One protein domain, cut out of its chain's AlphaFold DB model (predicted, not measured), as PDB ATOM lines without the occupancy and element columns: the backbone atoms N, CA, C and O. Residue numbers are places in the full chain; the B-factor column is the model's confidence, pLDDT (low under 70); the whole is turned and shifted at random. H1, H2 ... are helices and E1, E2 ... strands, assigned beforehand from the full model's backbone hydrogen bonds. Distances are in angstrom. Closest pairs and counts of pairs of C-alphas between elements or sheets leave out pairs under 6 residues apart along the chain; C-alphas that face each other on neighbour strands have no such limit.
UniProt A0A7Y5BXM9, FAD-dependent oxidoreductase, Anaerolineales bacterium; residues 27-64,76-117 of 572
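This is residues 27 to 64 and 76 to 117 of the 572 residues of the protein "FAD-dependent oxidoreductase" of Anaerolineales bacterium (UniProt A0A7Y5BXM9). Three short helices, H2, H3 and H4, form a small triangle of steeply angled rods, with H2 nearest the middle of the domain. The short strand E1 lies near one end of H2, and H1 lies farther out, apart from the other named elements. The printed part has 80 residues, with four named helices and one named strand in the order H1, E1, H2, H3, H4; the class is mostly helix, but under half of the residues are in named elements. It is compact, with a radius of gyration of the C-alphas of 12.1 A and spans of 34 by 27 by 20 A.

H1 is residues 30 to 35, with C-alpha 30 at (42.309, 34.701, 39.256). E1 is residues 42 to 44. H2 is residues 51 to 58, 10.7 A long, and H3 is residues 87 to 94, 10.2 A long. H4, residues 107 to 117, is 15.7 A long and ends with C-alpha 117 at (58.740, 56.474, 34.797).

H1 and E1 are apart. E1 pairs with no named strand, but its residues 42 to 44 pair antiparallel with residues 49 to 50. The closest C-alphas of E1 and H2 are those of Val 43 and Arg 51, 5.8 A apart. H2 and H3 touch, closest at the C-alphas of Ala 57 and Leu 90, 6.4 A, at a steep tilt of 62 degrees, opposite ways. H2 and H4 only just touch, with 3 pairs of C-alphas within 8 A, closest at Phe 58 and Leu 114, 7.6 A; the tilt is steep, 55 degrees, the same way. H3 and H4 also only just touch, with 3 such pairs, closest at the C-alphas of Leu 87 and Glu 111, 7.5 A, about perpendicular at 80 degrees. The helix packing is mostly crossed. Every O i to N i+4 pair is within hydrogen-bond range in H1, H2 and H3; in H4 6 of 7 are.

The C-alphas farthest apart, of Thr 63 and Arg 100, are 36.8 A apart. Residues 65 to 75 are cut out, and C-alphas 64 and 76 are 12.3 A apart across the cut. The link from H3 to H4, residues 95 to 106, is long. Mean pLDDT of the printed part is 82.0; residues 60 to 64, 76 to 81 and 117 are under 70.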
ATOM      1  N   PHE A  27      43.927  39.540  32.829       87.06
ATOM      2  CA  PHE A  27      42.756  39.991  33.589       87.06
ATOM      3  C   PHE A  27      41.711  38.895  33.856       87.06
ATOM      4  O   PHE A  27      40.780  39.128  34.606       87.06
ATOM      5  N   GLN A  28      41.823  37.720  33.229       87.69
ATOM      6  CA  GLN A  28      40.936  36.569  33.444       87.69
ATOM      7  C   GLN A  28      41.575  35.516  34.358       87.69
ATOM      8  O   GLN A  28      40.974  34.474  34.614       87.69
ATOM      9  N   ASN A  29      42.805  35.743  34.818       88.38
ATOM     10  CA  ASN A  29      43.548  34.789  35.624       88.38
ATOM     11  C   ASN A  29      43.432  35.158  37.111       88.38
ATOM     12  O   ASN A  29      44.135  36.046  37.590       88.38
ATOM     13  N   ALA A  30      42.555  34.458  37.834       88.75
ATOM     14  CA  ALA A  30      42.309  34.701  39.256       88.75
ATOM     15  C   ALA A  30      43.581  34.576  40.113       88.75
ATOM     16  O   ALA A  30      43.823  35.439  40.953       88.75
ATOM     17  N   ASP A  31      44.429  33.571  39.860       87.94
ATOM     18  CA  ASP A  31      45.688  33.380  40.596       87.94
ATOM     19  C   ASP A  31      46.666  34.536  40.362       87.94
ATOM     20  O   ASP A  31      47.403  34.932  41.265       87.94
ATOM     21  N   LEU A  32      46.691  35.076  39.142       87.00
ATOM     22  CA  LEU A  32      47.548  36.208  38.806       87.00
ATOM     23  C   LEU A  32      47.073  37.486  39.502       87.00
ATOM     24  O   LEU A  32      47.898  38.196  40.067       87.00
ATOM     25  N   ILE A  33      45.763  37.743  39.518       89.75
ATOM     26  CA  ILE A  33      45.176  38.898  40.215       89.75
ATOM     27  C   ILE A  33      45.372  38.774  41.730       89.75
ATOM     28  O   ILE A  33      45.723  39.747  42.386       89.75
ATOM     29  N   ALA A  34      45.214  37.566  42.279       88.38
ATOM     30  CA  ALA A  34      45.451  37.285  43.692       88.38
ATOM     31  C   ALA A  34      46.894  37.596  44.122       88.38
ATOM     32  O   ALA A  34      47.128  38.040  45.244       88.38
ATOM     33  N   ARG A  35      47.864  37.347  43.234       89.75
ATOM     34  CA  ARG A  35      49.283  37.648  43.466       89.75
ATOM     35  C   ARG A  35      49.614  39.119  43.248       89.75
ATOM     36  O   ARG A  35      50.459  39.655  43.957       89.75
ATOM     37  N   ASP A  36      48.994  39.743  42.254       89.25
ATOM     38  CA  ASP A  36      49.211  41.141  41.900       89.25
ATOM     39  C   ASP A  36      47.891  41.799  41.443       89.25
ATOM     40  O   ASP A  36      47.483  41.652  40.280       89.25
ATOM     41  N   PRO A  37      47.245  42.573  42.340       92.06
ATOM     42  CA  PRO A  37      45.987  43.272  42.078       92.06
ATOM     43  C   PRO A  37      45.995  44.168  40.835       92.06
ATOM     44  O   PRO A  37      44.941  44.410  40.243       92.06
ATOM     45  N   ALA A  38      47.164  44.638  40.378       91.31
ATOM     46  CA  ALA A  38      47.260  45.464  39.175       91.31
ATOM     47  C   ALA A  38      46.744  44.731  37.924       91.31
ATOM     48  O   ALA A  38      46.297  45.371  36.969       91.31
ATOM     49  N   TYR A  39      46.766  43.395  37.914       91.69
ATOM     50  CA  TYR A  39      46.209  42.604  36.821       91.69
ATOM     51  C   TYR A  39      44.675  42.566  36.795       91.69
ATOM     52  O   TYR A  39      44.109  42.271  35.743       91.69
ATOM     53  N   GLY A  40      44.016  42.908  37.906       91.31
ATOM     54  CA  GLY A  40      42.562  43.047  38.005       91.31
ATOM     55  C   GLY A  40      42.062  44.470  37.730       91.31
ATOM     56  O   GLY A  40      40.866  44.684  37.549       91.31
ATOM     57  N   GLU A  41      42.956  45.459  37.660       93.06
ATOM     58  CA  GLU A  41      42.584  46.841  37.353       93.06
ATOM     59  C   GLU A  41      42.555  47.087  35.840       93.06
ATOM     60  O   GLU A  41      43.595  47.274  35.207       93.06
ATOM     61  N   ILE A  42      41.369  47.114  35.233       93.06
ATOM     62  CA  ILE A  42      41.224  47.370  33.794       93.06
ATOM     63  C   ILE A  42      41.423  48.858  33.475       93.06
ATOM     64  O   ILE A  42      40.577  49.691  33.786       93.06
ATOM     65  N   VAL A  43      42.488  49.182  32.737       92.88
ATOM     66  CA  VAL A  43      42.773  50.554  32.281       92.88
ATOM     67  C   VAL A  43      42.242  50.783  30.863       92.88
ATOM     68  O   VAL A  43      41.569  51.778  30.584       92.88
ATOM     69  N   CYS A  44      42.493  49.852  29.932       92.56
ATOM     70  CA  CYS A  44      41.939  49.926  28.577       92.56
ATOM     71  C   CYS A  44      40.723  49.010  28.433       92.56
ATOM     72  O   CYS A  44      40.846  47.871  27.990       92.56
ATOM     73  N   PHE A  45      39.533  49.530  28.735       88.88
ATOM     74  CA  PHE A  45      38.284  48.759  28.684       88.88
ATOM     75  C   PHE A  45      38.003  48.104  27.321       88.88
ATOM     76  O   PHE A  45      37.652  46.931  27.254       88.88
ATOM     77  N   CYS A  46      38.183  48.838  26.215       88.06
ATOM     78  CA  CYS A  46      37.847  48.316  24.883       88.06
ATOM     79  C   CYS A  46      38.666  47.075  24.492       88.06
ATOM     80  O   CYS A  46      38.182  46.261  23.714       88.06
ATOM     81  N   GLU A  47      39.893  46.961  25.001       89.62
ATOM     82  CA  GLU A  47      40.836  45.881  24.678       89.62
ATOM     83  C   GLU A  47      41.096  44.959  25.877       89.62
ATOM     84  O   GLU A  47      41.873  44.013  25.761       89.62
ATOM     85  N   ARG A  48      40.421  45.237  27.005       89.31
ATOM     86  CA  ARG A  48      40.561  44.578  28.308       89.31
ATOM     87  C   ARG A  48      42.028  44.422  28.718       89.31
ATOM     88  O   ARG A  48      42.499  43.316  28.942       89.31
ATOM     89  N   VAL A  49      42.748  45.545  28.745       92.19
ATOM     90  CA  VAL A  49      44.154  45.594  29.182       92.19
ATOM     91  C   VAL A  49      44.227  46.130  30.603       92.19
ATOM     92  O   VAL A  49      43.704  47.223  30.866       92.19
ATOM     93  N   SER A  50      44.878  45.381  31.489       92.50
ATOM     94  CA  SER A  50      45.042  45.742  32.895       92.50
ATOM     95  C   SER A  50      46.255  46.637  33.166       92.50
ATOM     96  O   SER A  50      47.178  46.728  32.351       92.50
ATOM     97  N   ARG A  51      46.274  47.292  34.333       92.69
ATOM     98  CA  ARG A  51      47.418  48.085  34.813       92.69
ATOM     99  C   ARG A  51      48.685  47.233  34.908       92.69
ATOM    100  O   ARG A  51      49.751  47.696  34.515       92.69
ATOM    101  N   GLY A  52      48.567  45.981  35.353       90.00
ATOM    102  CA  GLY A  52      49.674  45.021  35.408       90.00
ATOM    103  C   GLY A  52      50.292  44.772  34.029       90.00
ATOM    104  O   GLY A  52      51.504  44.884  33.866       90.00
ATOM    105  N   GLU A  53      49.458  44.554  33.002       90.50
ATOM    106  CA  GLU A  53      49.926  44.406  31.613       90.50
ATOM    107  C   GLU A  53      50.657  45.664  31.108       90.50
ATOM    108  O   GLU A  53      51.650  45.557  30.387       90.50
ATOM    109  N   ILE A  54      50.182  46.861  31.469       90.62
ATOM    110  CA  ILE A  54      50.792  48.133  31.050       90.62
ATOM    111  C   ILE A  54      52.142  48.350  31.737       90.62
ATOM    112  O   ILE A  54      53.143  48.613  31.063       90.62
ATOM    113  N   ARG A  55      52.181  48.188  33.063       89.38
ATOM    114  CA  ARG A  55      53.391  48.310  33.881       89.38
ATOM    115  C   ARG A  55      54.499  47.401  33.355       89.38
ATOM    116  O   ARG A  55      55.620  47.872  33.142       89.38
ATOM    117  N   ASP A  56      54.165  46.138  33.099       85.38
ATOM    118  CA  ASP A  56      55.114  45.107  32.678       85.38
ATOM    119  C   ASP A  56      55.563  45.299  31.224       85.38
ATOM    120  O   ASP A  56      56.721  45.037  30.897       85.38
ATOM    121  N   ALA A  57      54.699  45.832  30.352       86.62
ATOM    122  CA  ALA A  57      55.078  46.199  28.989       86.62
ATOM    123  C   ALA A  57      56.047  47.387  28.942       86.62
ATOM    124  O   ALA A  57      56.921  47.440  28.074       86.62
ATOM    125  N   PHE A  58      55.905  48.345  29.859       84.12
ATOM    126  CA  PHE A  58      56.845  49.451  29.988       84.12
ATOM    127  C   PHE A  58      58.128  49.064  30.735       84.12
ATOM    128  O   PHE A  58      59.090  49.828  30.713       84.12
ATOM    129  N   ALA A  59      58.142  47.984  31.520       78.06
ATOM    130  CA  ALA A  59      59.309  47.593  32.306       78.06
ATOM    131  C   ALA A  59      60.314  46.828  31.432       78.06
ATOM    132  O   ALA A  59      59.946  45.912  30.703       78.06
ATOM    133  N   ALA A  60      61.592  47.209  31.507       56.41
ATOM    134  CA  ALA A  60      62.690  46.394  31.000       56.41
ATOM    135  C   ALA A  60      63.118  45.440  32.115       56.41
ATOM    136  O   ALA A  60      63.264  45.878  33.256       56.41
ATOM    137  N   THR A  61      63.392  44.173  31.822       46.50
ATOM    138  CA  THR A  61      64.164  43.365  32.773       46.50
ATOM    139  C   THR A  61      65.600  43.879  32.825       46.50
ATOM    140  O   THR A  61      66.382  43.612  31.912       46.50
ATOM    141  N   GLN A  62      65.977  44.550  33.915       39.16
ATOM    142  CA  GLN A  62      67.297  44.308  34.490       39.16
ATOM    143  C   GLN A  62      67.199  42.954  35.208       39.16
ATOM    144  O   GLN A  62      66.448  42.809  36.165       39.16
ATOM    145  N   THR A  63      67.887  41.947  34.663       37.53
ATOM    146  CA  THR A  63      68.252  40.678  35.324       37.53
ATOM    147  C   THR A  63      67.133  39.890  36.029       37.53
ATOM    148  O   THR A  63      66.900  40.057  37.222       37.53
ATOM    149  N   ALA A  64      66.542  38.909  35.339       32.69
ATOM    150  CA  ALA A  64      66.039  37.703  36.001       32.69
ATOM    151  C   ALA A  64      67.051  36.566  35.747       32.69
ATOM    152  O   ALA A  64      67.342  36.294  34.578       32.69
ATOM    153  N   ALA A  76      53.361  32.888  35.599       42.19
ATOM    154  CA  ALA A  76      54.358  33.861  36.067       42.19
ATOM    155  C   ALA A  76      54.234  35.209  35.314       42.19
ATOM    156  O   ALA A  76      53.944  35.182  34.114       42.19
ATOM    157  N   PRO A  77      54.464  36.369  35.971       47.72
ATOM    158  CA  PRO A  77      54.430  37.679  35.318       47.72
ATOM    159  C   PRO A  77      55.438  37.711  34.164       47.72
ATOM    160  O   PRO A  77      56.642  37.527  34.350       47.72
ATOM    161  N   GLN A  78      54.926  37.876  32.944       54.31
ATOM    162  CA  GLN A  78      55.729  37.878  31.722       54.31
ATOM    163  C   GLN A  78      56.257  39.292  31.489       54.31
ATOM    164  O   GLN A  78      55.670  40.070  30.741       54.31
ATOM    165  N   THR A  79      57.355  39.645  32.150       55.19
ATOM    166  CA  THR A  79      58.032  40.919  31.900       55.19
ATOM    167  C   THR A  79      58.572  40.965  30.468       55.19
ATOM    168  O   THR A  79      59.053  39.965  29.923       55.19
ATOM    169  N   ALA A  80      58.443  42.123  29.809       58.00
ATOM    170  CA  ALA A  80      58.838  42.258  28.414       58.00
ATOM    171  C   ALA A  80      60.376  42.238  28.287       58.00
ATOM    172  O   ALA A  80      61.045  43.099  28.856       58.00
ATOM    173  N   PRO A  81      60.965  41.335  27.476       62.75
ATOM    174  CA  PRO A  81      62.418  41.303  27.284       62.75
ATOM    175  C   PRO A  81      62.947  42.558  26.571       62.75
ATOM    176  O   PRO A  81      64.140  42.839  26.613       62.75
ATOM    177  N   ILE A  82      62.063  43.318  25.911       73.00
ATOM    178  CA  ILE A  82      62.347  44.644  25.357       73.00
ATOM    179  C   ILE A  82      61.200  45.574  25.782       73.00
ATOM    180  O   ILE A  82      60.069  45.348  25.319       73.00
ATOM    181  N   PRO A  83      61.467  46.606  26.605       79.25
ATOM    182  CA  PRO A  83      60.441  47.530  27.082       79.25
ATOM    183  C   PRO A  83      59.798  48.287  25.917       79.25
ATOM    184  O   PRO A  83      60.431  48.553  24.894       79.25
ATOM    185  N   ALA A  84      58.536  48.670  26.074       86.75
ATOM    186  CA  ALA A  84      57.918  49.687  25.237       86.75
ATOM    187  C   ALA A  84      58.421  51.075  25.678       86.75
ATOM    188  O   ALA A  84      58.091  51.494  26.779       86.75
ATOM    189  N   PRO A  85      59.177  51.826  24.860       83.56
ATOM    190  CA  PRO A  85      59.701  53.130  25.281       83.56
ATOM    191  C   PRO A  85      58.673  54.266  25.149       83.56
ATOM    192  O   PRO A  85      58.959  55.406  25.481       83.56
ATOM    193  N   ASN A  86      57.504  53.994  24.565       86.00
ATOM    194  CA  ASN A  86      56.457  54.980  24.313       86.00
ATOM    195  C   ASN A  86      55.102  54.291  24.086       86.00
ATOM    196  O   ASN A  86      55.015  53.062  23.978       86.00
ATOM    197  N   LEU A  87      54.044  55.094  23.948       88.19
ATOM    198  CA  LEU A  87      52.683  54.605  23.714       88.19
ATOM    199  C   LEU A  87      52.523  53.779  22.428       88.19
ATOM    200  O   LEU A  87      51.699  52.868  22.387       88.19
ATOM    201  N   ASP A  88      53.309  54.040  21.382       85.56
ATOM    202  CA  ASP A  88      53.267  53.245  20.147       85.56
ATOM    203  C   ASP A  88      53.890  51.856  20.318       85.56
ATOM    204  O   ASP A  88      53.433  50.888  19.697       85.56
ATOM    205  N   GLY A  89      54.905  51.745  21.175       87.50
ATOM    206  CA  GLY A  89      55.414  50.473  21.670       87.50
ATOM    207  C   GLY A  89      54.357  49.751  22.505       87.50
ATOM    208  O   GLY A  89      54.057  48.589  22.233       87.50
ATOM    209  N   LEU A  90      53.728  50.454  23.454       88.88
ATOM    210  CA  LEU A  90      52.706  49.888  24.340       88.88
ATOM    211  C   LEU A  90      51.530  49.314  23.538       88.88
ATOM    212  O   LEU A  90      51.168  48.151  23.714       88.88
ATOM    213  N   ARG A  91      50.998  50.086  22.582       88.75
ATOM    214  CA  ARG A  91      49.930  49.668  21.656       88.75
ATOM    215  C   ARG A  91      50.238  48.342  20.967       88.75
ATOM    216  O   ARG A  91      49.342  47.521  20.799       88.75
ATOM    217  N   ARG A  92      51.488  48.125  20.547       85.62
ATOM    218  CA  ARG A  92      51.915  46.881  19.884       85.62
ATOM    219  C   ARG A  92      52.093  45.723  20.865       85.62
ATOM    220  O   ARG A  92      51.885  44.580  20.475       85.62
ATOM    221  N   ARG A  93      52.475  46.009  22.113       85.31
ATOM    222  CA  ARG A  93      52.736  45.003  23.154       85.31
ATOM    223  C   ARG A  93      51.475  44.498  23.845       85.31
ATOM    224  O   ARG A  93      51.432  43.326  24.188       85.31
ATOM    225  N   THR A  94      50.471  45.352  24.035       88.06
ATOM    226  CA  THR A  94      49.286  45.021  24.850       88.06
ATOM    227  C   THR A  94      47.959  45.196  24.120       88.06
ATOM    228  O   THR A  94      46.932  44.733  24.607       88.06
ATOM    229  N   ARG A  95      47.957  45.859  22.953       90.38
ATOM    230  CA  ARG A  95      46.767  46.390  22.259       90.38
ATOM    231  C   ARG A  95      46.076  47.553  22.970       90.38
ATOM    232  O   ARG A  95      45.068  48.033  22.459       90.38
ATOM    233  N   ALA A  96      46.602  48.075  24.082       91.31
ATOM    234  CA  ALA A  96      46.034  49.267  24.711       91.31
ATOM    235  C   ALA A  96      45.874  50.393  23.676       91.31
ATOM    236  O   ALA A  96      46.727  50.575  22.811       91.31
ATOM    237  N   MET A  97      44.763  51.132  23.741       90.50
ATOM    238  CA  MET A  97      44.371  52.173  22.775       90.50
ATOM    239  C   MET A  97      43.995  51.691  21.362       90.50
ATOM    240  O   MET A  97      43.633  52.533  20.549       90.50
ATOM    241  N   GLN A  98      44.025  50.393  21.043       88.25
ATOM    242  CA  GLN A  98      43.637  49.896  19.708       88.25
ATOM    243  C   GLN A  98      42.140  49.597  19.564       88.25
ATOM    244  O   GLN A  98      41.669  49.312  18.464       88.25
ATOM    245  N   GLY A  99      41.381  49.698  20.655       85.62
ATOM    246  CA  GLY A  99      39.950  49.413  20.651       85.62
ATOM    247  C   GLY A  99      39.100  50.487  19.984       85.62
ATOM    248  O   GLY A  99      39.595  51.466  19.430       85.62
ATOM    249  N   ARG A 100      37.776  50.339  20.062       82.69
ATOM    250  CA  ARG A 100      36.807  51.236  19.396       82.69
ATOM    251  C   ARG A 100      36.991  52.714  19.732       82.69
ATOM    252  O   ARG A 100      36.816  53.564  18.865       82.69
ATOM    253  N   CYS A 101      37.366  53.018  20.974       85.19
ATOM    254  CA  CYS A 101      37.641  54.386  21.399       85.19
ATOM    255  C   CYS A 101      39.046  54.872  21.024       85.19
ATOM    256  O   CYS A 101      39.381  55.979  21.393       85.19
ATOM    257  N   GLN A 102      39.900  54.079  20.373       85.44
ATOM    258  CA  GLN A 102      41.241  54.479  19.914       85.44
ATOM    259  C   GLN A 102      42.103  55.204  20.978       85.44
ATOM    260  O   GLN A 102      42.898  56.088  20.669       85.44
ATOM    261  N   GLY A 103      41.911  54.862  22.255       87.75
ATOM    262  CA  GLY A 103      42.614  55.471  23.383       87.75
ATOM    263  C   GLY A 103      41.922  56.664  24.042       87.75
ATOM    264  O   GLY A 103      42.326  57.008  25.141       87.75
ATOM    265  N   PHE A 104      40.853  57.257  23.500       87.50
ATOM    266  CA  PHE A 104      40.282  58.496  24.065       87.50
ATOM    267  C   PHE A 104      39.814  58.394  25.528       87.50
ATOM    268  O   PHE A 104      39.775  59.413  26.208       87.50
ATOM    269  N   ASN A 105      39.519  57.196  26.048       86.94
ATOM    270  CA  ASN A 105      39.228  57.033  27.478       86.94
ATOM    271  C   ASN A 105      40.491  56.810  28.329       86.94
ATOM    272  O   ASN A 105      40.654  57.432  29.371       86.94
ATOM    273  N   CYS A 106      41.381  55.912  27.894       90.94
ATOM    274  CA  CYS A 106      42.512  55.447  28.703       90.94
ATOM    275  C   CYS A 106      43.800  56.261  28.503       90.94
ATOM    276  O   CYS A 106      44.710  56.152  29.310       90.94
ATOM    277  N   HIS A 107      43.903  57.065  27.439       92.44
ATOM    278  CA  HIS A 107      45.148  57.715  27.016       92.44
ATOM    279  C   HIS A 107      45.777  58.579  28.110       92.44
ATOM    280  O   HIS A 107      46.972  58.455  28.329       92.44
ATOM    281  N   ALA A 108      44.988  59.384  28.829       91.88
ATOM    282  CA  ALA A 108      45.517  60.228  29.902       91.88
ATOM    283  C   ALA A 108      46.173  59.388  31.012       91.88
ATOM    284  O   ALA A 108      47.279  59.690  31.443       91.88
ATOM    285  N   ALA A 109      45.533  58.287  31.417       90.75
ATOM    286  CA  ALA A 109      46.097  57.375  32.411       90.75
ATOM    287  C   ALA A 109      47.396  56.721  31.910       90.75
ATOM    288  O   ALA A 109      48.374  56.656  32.647       90.75
ATOM    289  N   LEU A 110      47.431  56.301  30.640       91.38
ATOM    290  CA  LEU A 110      48.620  55.692  30.034       91.38
ATOM    291  C   LEU A 110      49.787  56.678  29.893       91.38
ATOM    292  O   LEU A 110      50.931  56.304  30.130       91.38
ATOM    293  N   GLU A 111      49.507  57.922  29.504       90.69
ATOM    294  CA  GLU A 111      50.515  58.982  29.391       90.69
ATOM    295  C   GLU A 111      51.068  59.355  30.773       90.69
ATOM    296  O   GLU A 111      52.276  59.513  30.943       90.69
ATOM    297  N   LYS A 112      50.202  59.418  31.792       88.06
ATOM    298  CA  LYS A 112      50.619  59.619  33.182       88.06
ATOM    299  C   LYS A 112      51.557  58.505  33.649       88.06
ATOM    300  O   LYS A 112      52.634  58.797  34.146       88.06
ATOM    301  N   GLU A 113      51.202  57.240  33.426       84.75
ATOM    302  CA  GLU A 113      52.074  56.108  33.776       84.75
ATOM    303  C   GLU A 113      53.429  56.159  33.056       84.75
ATOM    304  O   GLU A 113      54.461  55.889  33.670       84.75
ATOM    305  N   LEU A 114      53.443  56.544  31.777       84.38
ATOM    306  CA  LEU A 114      54.676  56.687  31.005       84.38
ATOM    307  C   LEU A 114      55.568  57.807  31.561       84.38
ATOM    308  O   LEU A 114      56.738  57.569  31.841       84.38
ATOM    309  N   THR A 115      55.012  58.999  31.779       77.81
ATOM    310  CA  THR A 115      55.760  60.166  32.287       77.81
ATOM    311  C   THR A 115      56.265  59.971  33.716       77.81
ATOM    312  O   THR A 115      57.372  60.398  34.029       77.81
ATOM    313  N   THR A 116      55.523  59.255  34.569       70.69
ATOM    314  CA  THR A 116      55.985  58.939  35.932       70.69
ATOM    315  C   THR A 116      57.215  58.025  35.971       70.69
ATOM    316  O   THR A 116      57.944  58.046  36.961       70.69
ATOM    317  N   LYS A 117      57.491  57.250  34.905       55.00
ATOM    318  CA  LYS A 117      58.740  56.474  34.797       55.00
ATOM    319  C   LYS A 117      59.956  57.351  34.537       55.00
ATOM    320  O   LYS A 117      61.018  57.057  35.076       55.00
TER     321      LYS A 117